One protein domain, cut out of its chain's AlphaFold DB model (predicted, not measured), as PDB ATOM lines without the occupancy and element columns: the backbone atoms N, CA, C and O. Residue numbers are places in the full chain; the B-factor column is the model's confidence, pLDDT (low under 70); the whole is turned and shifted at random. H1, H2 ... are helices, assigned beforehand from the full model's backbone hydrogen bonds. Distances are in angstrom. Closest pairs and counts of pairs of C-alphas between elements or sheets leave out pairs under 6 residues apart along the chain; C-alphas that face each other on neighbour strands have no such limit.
ATOM      1  N   GLN A   6      22.848 -13.008 -13.108       83.25
ATOM      2  CA  GLN A   6      23.456 -12.524 -11.866       83.25
ATOM      3  C   GLN A   6      24.712 -13.314 -11.468       83.25
ATOM      4  O   GLN A   6      25.656 -12.746 -10.919       83.25
ATOM      5  N   ALA A   7      24.737 -14.622 -11.747       85.38
ATOM      6  CA  ALA A   7      25.914 -15.446 -11.512       85.38
ATOM      7  C   ALA A   7      27.039 -15.062 -12.482       85.38
ATOM      8  O   ALA A   7      28.173 -14.911 -12.046       85.38
ATOM      9  N   ALA A   8      26.727 -14.840 -13.761       87.19
ATOM     10  CA  ALA A   8      27.709 -14.393 -14.747       87.19
ATOM     11  C   ALA A   8      28.312 -13.023 -14.385       87.19
ATOM     12  O   ALA A   8      29.532 -12.902 -14.331       87.19
ATOM     13  N   ILE A   9      27.482 -12.027 -14.047       87.81
ATOM     14  CA  ILE A   9      27.938 -10.693 -13.609       87.81
ATOM     15  C   ILE A   9      28.858 -10.806 -12.389       87.81
ATOM     16  O   ILE A   9      29.918 -10.188 -12.344       87.81
ATOM     17  N   ARG A  10      28.483 -11.630 -11.405       88.31
ATOM     18  CA  ARG A  10      29.299 -11.869 -10.210       88.31
ATOM     19  C   ARG A  10      30.661 -12.480 -10.558       88.31
ATOM     20  O   ARG A  10      31.669 -11.989 -10.060       88.31
ATOM     21  N   LEU A  11      30.684 -13.525 -11.387       88.38
ATOM     22  CA  LEU A  11      31.912 -14.239 -11.758       88.38
ATOM     23  C   LEU A  11      32.858 -13.391 -12.613       88.38
ATOM     24  O   LEU A  11      34.068 -13.547 -12.508       88.38
ATOM     25  N   LEU A  12      32.315 -12.510 -13.454       88.44
ATOM     26  CA  LEU A  12      33.105 -11.602 -14.291       88.44
ATOM     27  C   LEU A  12      33.520 -10.317 -13.560       88.44
ATOM     28  O   LEU A  12      34.461  -9.656 -13.990       88.44
ATOM     29  N   GLY A  13      32.824  -9.972 -12.476       90.88
ATOM     30  CA  GLY A  13      33.126  -8.838 -11.609       90.88
ATOM     31  C   GLY A  13      33.701  -9.292 -10.271       90.88
ATOM     32  O   GLY A  13      34.851  -9.705 -10.191       90.88
ATOM     33  N   ARG A  14      32.882  -9.214  -9.214       88.75
ATOM     34  CA  ARG A  14      33.296  -9.377  -7.808       88.75
ATOM     35  C   ARG A  14      34.157 -10.611  -7.523       88.75
ATOM     36  O   ARG A  14      35.095 -10.505  -6.748       88.75
ATOM     37  N   ASP A  15      33.815 -11.766  -8.087       91.81
ATOM     38  CA  ASP A  15      34.497 -13.024  -7.757       91.81
ATOM     39  C   ASP A  15      35.614 -13.384  -8.745       91.81
ATOM     40  O   ASP A  15      36.196 -14.465  -8.639       91.81
ATOM     41  N   ARG A  16      35.909 -12.512  -9.716       93.06
ATOM     42  CA  ARG A  16      36.872 -12.785 -10.788       93.06
ATOM     43  C   ARG A  16      38.261 -13.106 -10.248       93.06
ATOM     44  O   ARG A  16      38.862 -14.089 -10.687       93.06
ATOM     45  N   ASP A  17      38.759 -12.294  -9.325       96.25
ATOM     46  CA  ASP A  17      40.140 -12.401  -8.849       96.25
ATOM     47  C   ASP A  17      40.315 -13.635  -7.964       96.25
ATOM     48  O   ASP A  17      41.225 -14.426  -8.194       96.25
ATOM     49  N   GLU A  18      39.368 -13.897  -7.059       96.06
ATOM     50  CA  GLU A  18      39.375 -15.107  -6.228       96.06
ATOM     51  C   GLU A  18      39.214 -16.381  -7.073       96.06
ATOM     52  O   GLU A  18      39.907 -17.369  -6.843       96.06
ATOM     53  N   CYS A  19      38.365 -16.367  -8.112       94.69
ATOM     54  CA  CYS A  19      38.305 -17.479  -9.067       94.69
ATOM     55  C   CYS A  19      39.642 -17.675  -9.787       94.69
ATOM     56  O   CYS A  19      40.079 -18.811  -9.954       94.69
ATOM     57  N   SER A  20      40.268 -16.588 -10.245       95.25
ATOM     58  CA  SER A  20      41.550 -16.640 -10.958       95.25
ATOM     59  C   SER A  20      42.654 -17.202 -10.067       95.25
ATOM     60  O   SER A  20      43.402 -18.068 -10.517       95.25
ATOM     61  N   GLN A  21      42.702 -16.776  -8.804       97.38
ATOM     62  CA  GLN A  21      43.648 -17.265  -7.808       97.38
ATOM     63  C   GLN A  21      43.444 -18.758  -7.528       97.38
ATOM     64  O   GLN A  21      44.374 -19.541  -7.691       97.38
ATOM     65  N   LEU A  22      42.211 -19.176  -7.222       97.56
ATOM     66  CA  LEU A  22      41.904 -20.588  -6.980       97.56
ATOM     67  C   LEU A  22      42.195 -21.457  -8.206       97.56
ATOM     68  O   LEU A  22      42.653 -22.585  -8.070       97.56
ATOM     69  N   PHE A  23      41.958 -20.957  -9.422       96.06
ATOM     70  CA  PHE A  23      42.385 -21.674 -10.619       96.06
ATOM     71  C   PHE A  23      43.911 -21.771 -10.708       96.06
ATOM     72  O   PHE A  23      44.400 -22.842 -11.048       96.06
ATOM     73  N   ALA A  24      44.667 -20.712 -10.417       96.56
ATOM     74  CA  ALA A  24      46.130 -20.755 -10.468       96.56
ATOM     75  C   ALA A  24      46.727 -21.821  -9.528       96.56
ATOM     76  O   ALA A  24      47.729 -22.439  -9.873       96.56
ATOM     77  N   GLU A  25      46.072 -22.090  -8.397       97.44
ATOM     78  CA  GLU A  25      46.461 -23.135  -7.441       97.44
ATOM     79  C   GLU A  25      46.105 -24.562  -7.901       97.44
ATOM     80  O   GLU A  25      46.672 -25.534  -7.407       97.44
ATOM     81  N   ILE A  26      45.184 -24.719  -8.860       97.56
ATOM     82  CA  ILE A  26      44.816 -26.031  -9.405       97.56
ATOM     83  C   ILE A  26      45.662 -26.302 -10.658       97.56
ATOM     84  O   ILE A  26      45.435 -25.641 -11.685       97.56
ATOM     85  N   PRO A  27      46.564 -27.301 -10.646       96.12
ATOM     86  CA  PRO A  27      47.461 -27.571 -11.759       96.12
ATOM     87  C   PRO A  27      46.704 -27.982 -13.026       96.12
ATOM     88  O   PRO A  27      45.596 -28.528 -12.992       96.12
ATOM     89  N   MET A  28      47.325 -27.713 -14.172       94.19
ATOM     90  CA  MET A  28      46.859 -28.181 -15.476       94.19
ATOM     91  C   MET A  28      47.491 -29.538 -15.790       94.19
ATOM     92  O   MET A  28      48.651 -29.766 -15.468       94.19
ATOM     93  N   GLY A  29      46.739 -30.432 -16.434       94.31
ATOM     94  CA  GLY A  29      47.271 -31.702 -16.947       94.31
ATOM     95  C   GLY A  29      47.432 -32.833 -15.925       94.31
ATOM     96  O   GLY A  29      47.648 -33.963 -16.339       94.31
ATOM     97  N   VAL A  30      47.275 -32.578 -14.621       97.56
ATOM     98  CA  VAL A  30      47.258 -33.660 -13.621       97.56
ATOM     99  C   VAL A  30      46.011 -34.516 -13.821       97.56
ATOM    100  O   VAL A  30      44.885 -34.013 -13.749       97.56
ATOM    101  N   GLU A  31      46.214 -35.805 -14.083       97.75
ATOM    102  CA  GLU A  31      45.138 -36.784 -14.208       97.75
ATOM    103  C   GLU A  31      44.519 -37.071 -12.835       97.75
ATOM    104  O   GLU A  31      45.218 -37.193 -11.829       97.75
ATOM    105  N   LEU A  32      43.196 -37.235 -12.780       98.44
ATOM    106  CA  LEU A  32      42.488 -37.549 -11.535       98.44
ATOM    107  C   LEU A  32      43.035 -38.811 -10.853       98.44
ATOM    108  O   LEU A  32      43.117 -38.850  -9.628       98.44
ATOM    109  N   ALA A  33      43.448 -39.813 -11.633       97.69
ATOM    110  CA  ALA A  33      44.067 -41.037 -11.125       97.69
ATOM    111  C   ALA A  33      45.407 -40.780 -10.409       97.69
ATOM    112  O   ALA A  33      45.797 -41.554  -9.540       97.69
ATOM    113  N   ASP A  34      46.096 -39.687 -10.725       97.94
ATOM    114  CA  ASP A  34      47.379 -39.306 -10.128       97.94
ATOM    115  C   ASP A  34      47.221 -38.256  -9.019       97.94
ATOM    116  O   ASP A  34      48.140 -38.037  -8.238       97.94
ATOM    117  N   ALA A  35      46.038 -37.651  -8.886       97.62
ATOM    118  CA  ALA A  35      45.782 -36.601  -7.911       97.62
ATOM    119  C   ALA A  35      45.826 -37.101  -6.456       97.62
ATOM    120  O   ALA A  35      45.228 -38.124  -6.098       97.62
ATOM    121  N   ASP A  36      46.478 -36.338  -5.587       96.75
ATOM    122  CA  ASP A  36      46.433 -36.531  -4.140       96.75
ATOM    123  C   ASP A  36      45.247 -35.783  -3.500       96.75
ATOM    124  O   ASP A  36      44.439 -35.130  -4.171       96.75
ATOM    125  N   ASP A  37      45.112 -35.903  -2.180       96.88
ATOM    126  CA  ASP A  37      44.045 -35.232  -1.433       96.88
ATOM    127  C   ASP A  37      44.255 -33.717  -1.323       96.88
ATOM    128  O   ASP A  37      43.285 -32.988  -1.124       96.88
ATOM    129  N   ALA A  38      45.472 -33.203  -1.522       97.25
ATOM    130  CA  ALA A  38      45.697 -31.760  -1.564       97.25
ATOM    131  C   ALA A  38      45.020 -31.126  -2.793       97.25
ATOM    132  O   ALA A  38      44.563 -29.983  -2.729       97.25
ATOM    133  N   LEU A  39      44.879 -31.880  -3.890       97.56
ATOM    134  CA  LEU A  39      44.249 -31.409  -5.125       97.56
ATOM    135  C   LEU A  39      42.723 -31.557  -5.170       97.56
ATOM    136  O   LEU A  39      42.062 -30.734  -5.810       97.56
ATOM    137  N   ILE A  40      42.150 -32.581  -4.528       97.69
ATOM    138  CA  ILE A  40      40.702 -32.876  -4.620       97.69
ATOM    139  C   ILE A  40      39.980 -32.975  -3.270       97.69
ATOM    140  O   ILE A  40      38.755 -33.129  -3.237       97.69
ATOM    141  N   GLY A  41      40.715 -32.878  -2.163       97.12
ATOM    142  CA  GLY A  41      40.206 -32.966  -0.798       97.12
ATOM    143  C   GLY A  41      39.343 -31.770  -0.386       97.12
ATOM    144  O   GLY A  41      39.233 -30.782  -1.119       97.12
ATOM    145  N   PRO A  42      38.711 -31.827   0.798       94.62
ATOM    146  CA  PRO A  42      37.749 -30.820   1.262       94.62
ATOM    147  C   PRO A  42      38.322 -29.401   1.406       94.62
ATOM    148  O   PRO A  42      37.551 -28.433   1.301       94.62
ATOM    149  N   ASP A  43      39.638 -29.302   1.600       95.31
ATOM    150  CA  ASP A  43      40.389 -28.057   1.794       95.31
ATOM    151  C   ASP A  43      41.154 -27.614   0.535       95.31
ATOM    152  O   ASP A  43      41.693 -26.509   0.496       95.31
ATOM    153  N   SER A  44      41.135 -28.427  -0.528       97.69
ATOM    154  CA  SER A  44      41.774 -28.115  -1.811       97.69
ATOM    155  C   SER A  44      41.203 -26.854  -2.463       97.69
ATOM    156  O   SER A  44      40.015 -26.530  -2.317       97.69
ATOM    157  N   ALA A  45      42.011 -26.195  -3.296       98.00
ATOM    158  CA  ALA A  45      41.555 -25.088  -4.134       98.00
ATOM    159  C   ALA A  45      40.364 -25.491  -5.031       98.00
ATOM    160  O   ALA A  45      39.433 -24.707  -5.226       98.00
ATOM    161  N   ALA A  46      40.314 -26.744  -5.505       98.00
ATOM    162  CA  ALA A  46      39.186 -27.267  -6.278       98.00
ATOM    163  C   ALA A  46      37.881 -27.312  -5.462       98.00
ATOM    164  O   ALA A  46      36.820 -26.912  -5.956       98.00
ATOM    165  N   ALA A  47      37.941 -27.754  -4.202       96.75
ATOM    166  CA  ALA A  47      36.786 -27.776  -3.309       96.75
ATOM    167  C   ALA A  47      36.354 -26.365  -2.879       96.75
ATOM    168  O   ALA A  47      35.152 -26.088  -2.788       96.75
ATOM    169  N   GLN A  48      37.300 -25.455  -2.647       97.12
ATOM    170  CA  GLN A  48      37.009 -24.048  -2.361       97.12
ATOM    171  C   GLN A  48      36.331 -23.367  -3.556       97.12
ATOM    172  O   GLN A  48      35.269 -22.756  -3.403       97.12
ATOM    173  N   LEU A  49      36.855 -23.577  -4.765       96.81
ATOM    174  CA  LEU A  49      36.269 -23.066  -6.000       96.81
ATOM    175  C   LEU A  49      34.864 -23.634  -6.234       96.81
ATOM    176  O   LEU A  49      33.935 -22.890  -6.547       96.81
ATOM    177  N   TRP A  50      34.662 -24.934  -5.998       95.44
ATOM    178  CA  TRP A  50      33.331 -25.545  -6.013       95.44
ATOM    179  C   TRP A  50      32.356 -24.817  -5.075       95.44
ATOM    180  O   TRP A  50      31.243 -24.461  -5.484       95.44
ATOM    181  N   LYS A  51      32.764 -24.570  -3.823       93.50
ATOM    182  CA  LYS A  51      31.935 -23.886  -2.818       93.50
ATOM    183  C   LYS A  51      31.605 -22.453  -3.258       93.50
ATOM    184  O   LYS A  51      30.435 -22.059  -3.204       93.50
ATOM    185  N   LEU A  52      32.594 -21.709  -3.757       92.75
ATOM    186  CA  LEU A  52      32.435 -20.343  -4.263       92.75
ATOM    187  C   LEU A  52      31.437 -20.273  -5.427       92.75
ATOM    188  O   LEU A  52      30.543 -19.420  -5.444       92.75
ATOM    189  N   LEU A  53      31.526 -21.199  -6.383       91.94
ATOM    190  CA  LEU A  53      30.615 -21.254  -7.526       91.94
ATOM    191  C   LEU A  53      29.183 -21.639  -7.109       91.94
ATOM    192  O   LEU A  53      28.215 -21.044  -7.598       91.94
ATOM    193  N   ARG A  54      29.031 -22.601  -6.185       89.25
ATOM    194  CA  ARG A  54      27.729 -23.162  -5.774       89.25
ATOM    195  C   ARG A  54      26.949 -22.305  -4.796       89.25
ATOM    196  O   ARG A  54      25.716 -22.278  -4.889       89.25
ATOM    197  N   PHE A  55      27.618 -21.726  -3.803       85.06
ATOM    198  CA  PHE A  55      26.956 -21.233  -2.591       85.06
ATOM    199  C   PHE A  55      27.017 -19.717  -2.431       85.06
ATOM    200  O   PHE A  55      26.102 -19.140  -1.839       85.06
ATOM    201  N   ARG A  56      28.025 -19.046  -2.993       79.62
ATOM    202  CA  ARG A  56      28.129 -17.592  -2.870       79.62
ATOM    203  C   ARG A  56      27.014 -16.899  -3.664       79.62
ATOM    204  O   ARG A  56      26.703 -17.274  -4.793       79.62
ATOM    205  N   GLY A  57      26.368 -15.914  -3.033       62.72
ATOM    206  CA  GLY A  57      25.209 -15.204  -3.590       62.72
ATOM    207  C   GLY A  57      23.846 -15.869  -3.338       62.72
ATOM    208  O   GLY A  57      22.846 -15.436  -3.905       62.72
ATOM    209  N   ARG A  58      23.762 -16.905  -2.488       62.69
ATOM    210  CA  ARG A  58      22.477 -17.547  -2.133       62.69
ATOM    211  C   ARG A  58      21.601 -16.769  -1.138       62.69
ATOM    212  O   ARG A  58      20.465 -17.173  -0.922       62.69
ATOM    213  N   SER A  59      22.086 -15.673  -0.554       54.53
ATOM    214  CA  SER A  59      21.484 -15.088   0.656       54.53
ATOM    215  C   SER A  59      20.316 -14.100   0.464       54.53
ATOM    216  O   SER A  59      19.819 -13.612   1.470       54.53
ATOM    217  N   ALA A  60      19.845 -13.752  -0.742       50.31
ATOM    218  CA  ALA A  60      18.900 -12.619  -0.839       50.31
ATOM    219  C   ALA A  60      17.849 -12.689  -1.963       50.31
ATOM    220  O   ALA A  60      17.657 -11.708  -2.665       50.31
ATOM    221  N   ARG A  61      17.082 -13.788  -2.063       48.75
ATOM    222  CA  ARG A  61      16.056 -14.089  -3.102       48.75
ATOM    223  C   ARG A  61      16.659 -14.817  -4.314       48.75
ATOM    224  O   ARG A  61      17.653 -14.378  -4.867       48.75
ATOM    225  N   LYS A  62      16.052 -15.958  -4.683       51.72
ATOM    226  CA  LYS A  62      16.350 -16.825  -5.851       51.72
ATOM    227  C   LYS A  62      17.845 -16.903  -6.235       51.72
ATOM    228  O   LYS A  62      18.347 -16.134  -7.042       51.72
ATOM    229  N   GLY A  63      18.519 -17.892  -5.643       53.41
ATOM    230  CA  GLY A  63      19.962 -18.150  -5.674       53.41
ATOM    231  C   GLY A  63      20.744 -17.722  -6.923       53.41
ATOM    232  O   GLY A  63      20.600 -18.304  -7.992       53.41
ATOM    233  N   ALA A  64      21.691 -16.800  -6.724       61.16
ATOM    234  CA  ALA A  64      22.720 -16.440  -7.705       61.16
ATOM    235  C   ALA A  64      23.907 -17.436  -7.754       61.16
ATOM    236  O   ALA A  64      24.896 -17.214  -8.455       61.16
ATOM    237  N   GLY A  65      23.834 -18.531  -6.989       77.00
ATOM    238  CA  GLY A  65      24.789 -19.634  -7.069       77.00
ATOM    239  C   GLY A  65      24.515 -20.512  -8.288       77.00
ATOM    240  O   GLY A  65      23.365 -20.706  -8.685       77.00
ATOM    241  N   LEU A  66      25.563 -21.082  -8.876       88.19
ATOM    242  CA  LEU A  66      25.404 -22.000 -10.000       88.19
ATOM    243  C   LEU A  66      24.786 -23.315  -9.541       88.19
ATOM    244  O   LEU A  66      25.066 -23.781  -8.439       88.19
ATOM    245  N   GLY A  67      23.984 -23.949 -10.400       89.25
ATOM    246  CA  GLY A  67      23.513 -25.322 -10.206       89.25
ATOM    247  C   GLY A  67      24.670 -26.324 -10.120       89.25
ATOM    248  O   GLY A  67      25.786 -26.043 -10.559       89.25
ATOM    249  N   GLN A  68      24.410 -27.506  -9.558       90.56
ATOM    250  CA  GLN A  68      25.414 -28.562  -9.396       90.56
ATOM    251  C   GLN A  68      25.995 -29.007 -10.742       90.56
ATOM    252  O   GLN A  68      27.197 -28.879 -10.958       90.56
ATOM    253  N   THR A  69      25.124 -29.385 -11.679       91.25
ATOM    254  CA  THR A  69      25.490 -29.737 -13.057       91.25
ATOM    255  C   THR A  69      26.275 -28.626 -13.752       91.25
ATOM    256  O   THR A  69      27.290 -28.890 -14.391       91.25
ATOM    257  N   THR A  70      25.829 -27.371 -13.627       92.25
ATOM    258  CA  THR A  70      26.516 -26.221 -14.233       92.25
ATOM    259  C   THR A  70      27.916 -26.047 -13.650       92.25
ATOM    260  O   THR A  70      28.866 -25.862 -14.401       92.25
ATOM    261  N   THR A  71      28.056 -26.159 -12.327       94.06
ATOM    262  CA  THR A  71      29.349 -26.021 -11.642       94.06
ATOM    263  C   THR A  71      30.316 -27.115 -12.073       94.06
ATOM    264  O   THR A  71      31.423 -26.807 -12.504       94.06
ATOM    265  N   SER A  72      29.887 -28.378 -12.017       94.94
ATOM    266  CA  SER A  72      30.736 -29.502 -12.410       94.94
ATOM    267  C   SER A  72      31.182 -29.379 -13.868       94.94
ATOM    268  O   SER A  72      32.372 -29.485 -14.138       94.94
ATOM    269  N   LYS A  73      30.278 -29.035 -14.795       94.38
ATOM    270  CA  LYS A  73      30.629 -28.844 -16.212       94.38
ATOM    271  C   LYS A  73      31.611 -27.691 -16.446       94.38
ATOM    272  O   LYS A  73      32.477 -27.806 -17.309       94.38
ATOM    273  N   LEU A  74      31.499 -26.588 -15.704       94.62
ATOM    274  CA  LEU A  74      32.463 -25.485 -15.805       94.62
ATOM    275  C   LEU A  74      33.854 -25.903 -15.320       94.62
ATOM    276  O   LEU A  74      34.837 -25.647 -16.011       94.62
ATOM    277  N   LEU A  75      33.925 -26.568 -14.167       96.44
ATOM    278  CA  LEU A  75      35.183 -27.058 -13.606       96.44
ATOM    279  C   LEU A  75      35.842 -28.092 -14.517       96.44
ATOM    280  O   LEU A  75      37.007 -27.937 -14.865       96.44
ATOM    281  N   ALA A  76      35.065 -29.060 -14.996       96.50
ATOM    282  CA  ALA A  76      35.473 -30.040 -15.994       96.50
ATOM    283  C   ALA A  76      36.065 -29.406 -17.256       96.50
ATOM    284  O   ALA A  76      37.073 -29.867 -17.781       96.50
ATOM    285  N   ARG A  77      35.475 -28.308 -17.740       95.50
ATOM    286  CA  ARG A  77      35.985 -27.613 -18.928       95.50
ATOM    287  C   ARG A  77      37.286 -26.856 -18.664       95.50
ATOM    288  O   ARG A  77      38.067 -26.666 -19.589       95.50
ATOM    289  N   LYS A  78      37.517 -26.403 -17.430       95.69
ATOM    290  CA  LYS A  78      38.744 -25.692 -17.038       95.69
ATOM    291  C   LYS A  78      39.859 -26.632 -16.582       95.69
ATOM    292  O   LYS A  78      41.023 -26.264 -16.703       95.69
ATOM    293  N   ARG A  79      39.524 -27.816 -16.071       97.62
ATOM    294  CA  ARG A  79      40.460 -28.835 -15.572       97.62
ATOM    295  C   ARG A  79      40.074 -30.225 -16.099       97.62
ATOM    296  O   ARG A  79      39.660 -31.080 -15.315       97.62
TER     297      ARG A  79
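AT A GLANCE: This is residues 6 to 79 of the 152 residues of an uncharacterized protein of Skermania sp. ID1734 (UniProt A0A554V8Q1). Three helices make the core: H4 lies in the middle, with H2 packed on it and running opposite ways, and H5 folding back along it as a helical hairpin. Short H3 sits beyond the first end of H4, short H1 makes a corner with the start of H2, and two long loops, residues 26 to 36 and residues 56 to 67, reach to the two ends of the long axis. The printed part has 74 residues with five named helices, H1 to H5 in order along the chain, and no named strand; the class is all helix. The whole is compact, with a radius of gyration of the C-alphas of 12.7 A, yet elongated in outline, spanning 41 by 21 by 21 A.

HOW THE PARTS SIT: H1, residues 6 to 12, and H2, residues 16 to 25, are close but not clearly touching; their closest C-alphas, those of Arg 10 and Arg 16, are 7.7 A apart. They run the same way at a steep tilt of 60 degrees. H2 touches H4, residues 45 to 55, the hub, which touches three other helices. The closest C-alphas of H2 and H4 are those of Leu 22 and Ala 45, 5.3 A apart, and the two run opposite ways at a shallow tilt of 29 degrees. H1 and H4 are near each other, with 5 pairs of C-alphas within 10 A. H3, residues 37 to 40, touches H4 only at the corner by their link; the closest C-alphas, those of Ile 40 and Ala 46, are 6.0 A apart. H5, residues 68 to 78, touches H4, the closest C-alphas being those of Leu 53 and Thr 71, 6.4 A apart. These two form a hairpin, running opposite ways at a steep tilt of 38 degrees, only just past shallow. H2 and H5 are apart, but only just, with their closest C-alphas 8.4 A apart. In H1, H2, H4 and H5 every O i to N i+4 pair is within hydrogen-bond range; H3 is too short for such a pair.

IN THESE COORDINATES: H1 begins at C-alpha 6, at (23.456, -12.524, -11.866). H2 is 14.5 A long from first to last C-alpha. H3 has four residues. H4 runs 15.2 A from C-alpha 45, at (41.555, -25.088, -4.134), to C-alpha 55. H5 is 15.6 A long and ends at C-alpha 78, at (38.744, -25.692, -17.038).

THE WHOLE: The two C-alphas farthest apart, those of Asp 34 and Arg 61, are 40.8 A apart. The printed part has no cut. The links from H2 to H3 and from H4 to H5 are long. The mean pLDDT of the printed part is 89.6; residues 57 to 64 are under 70.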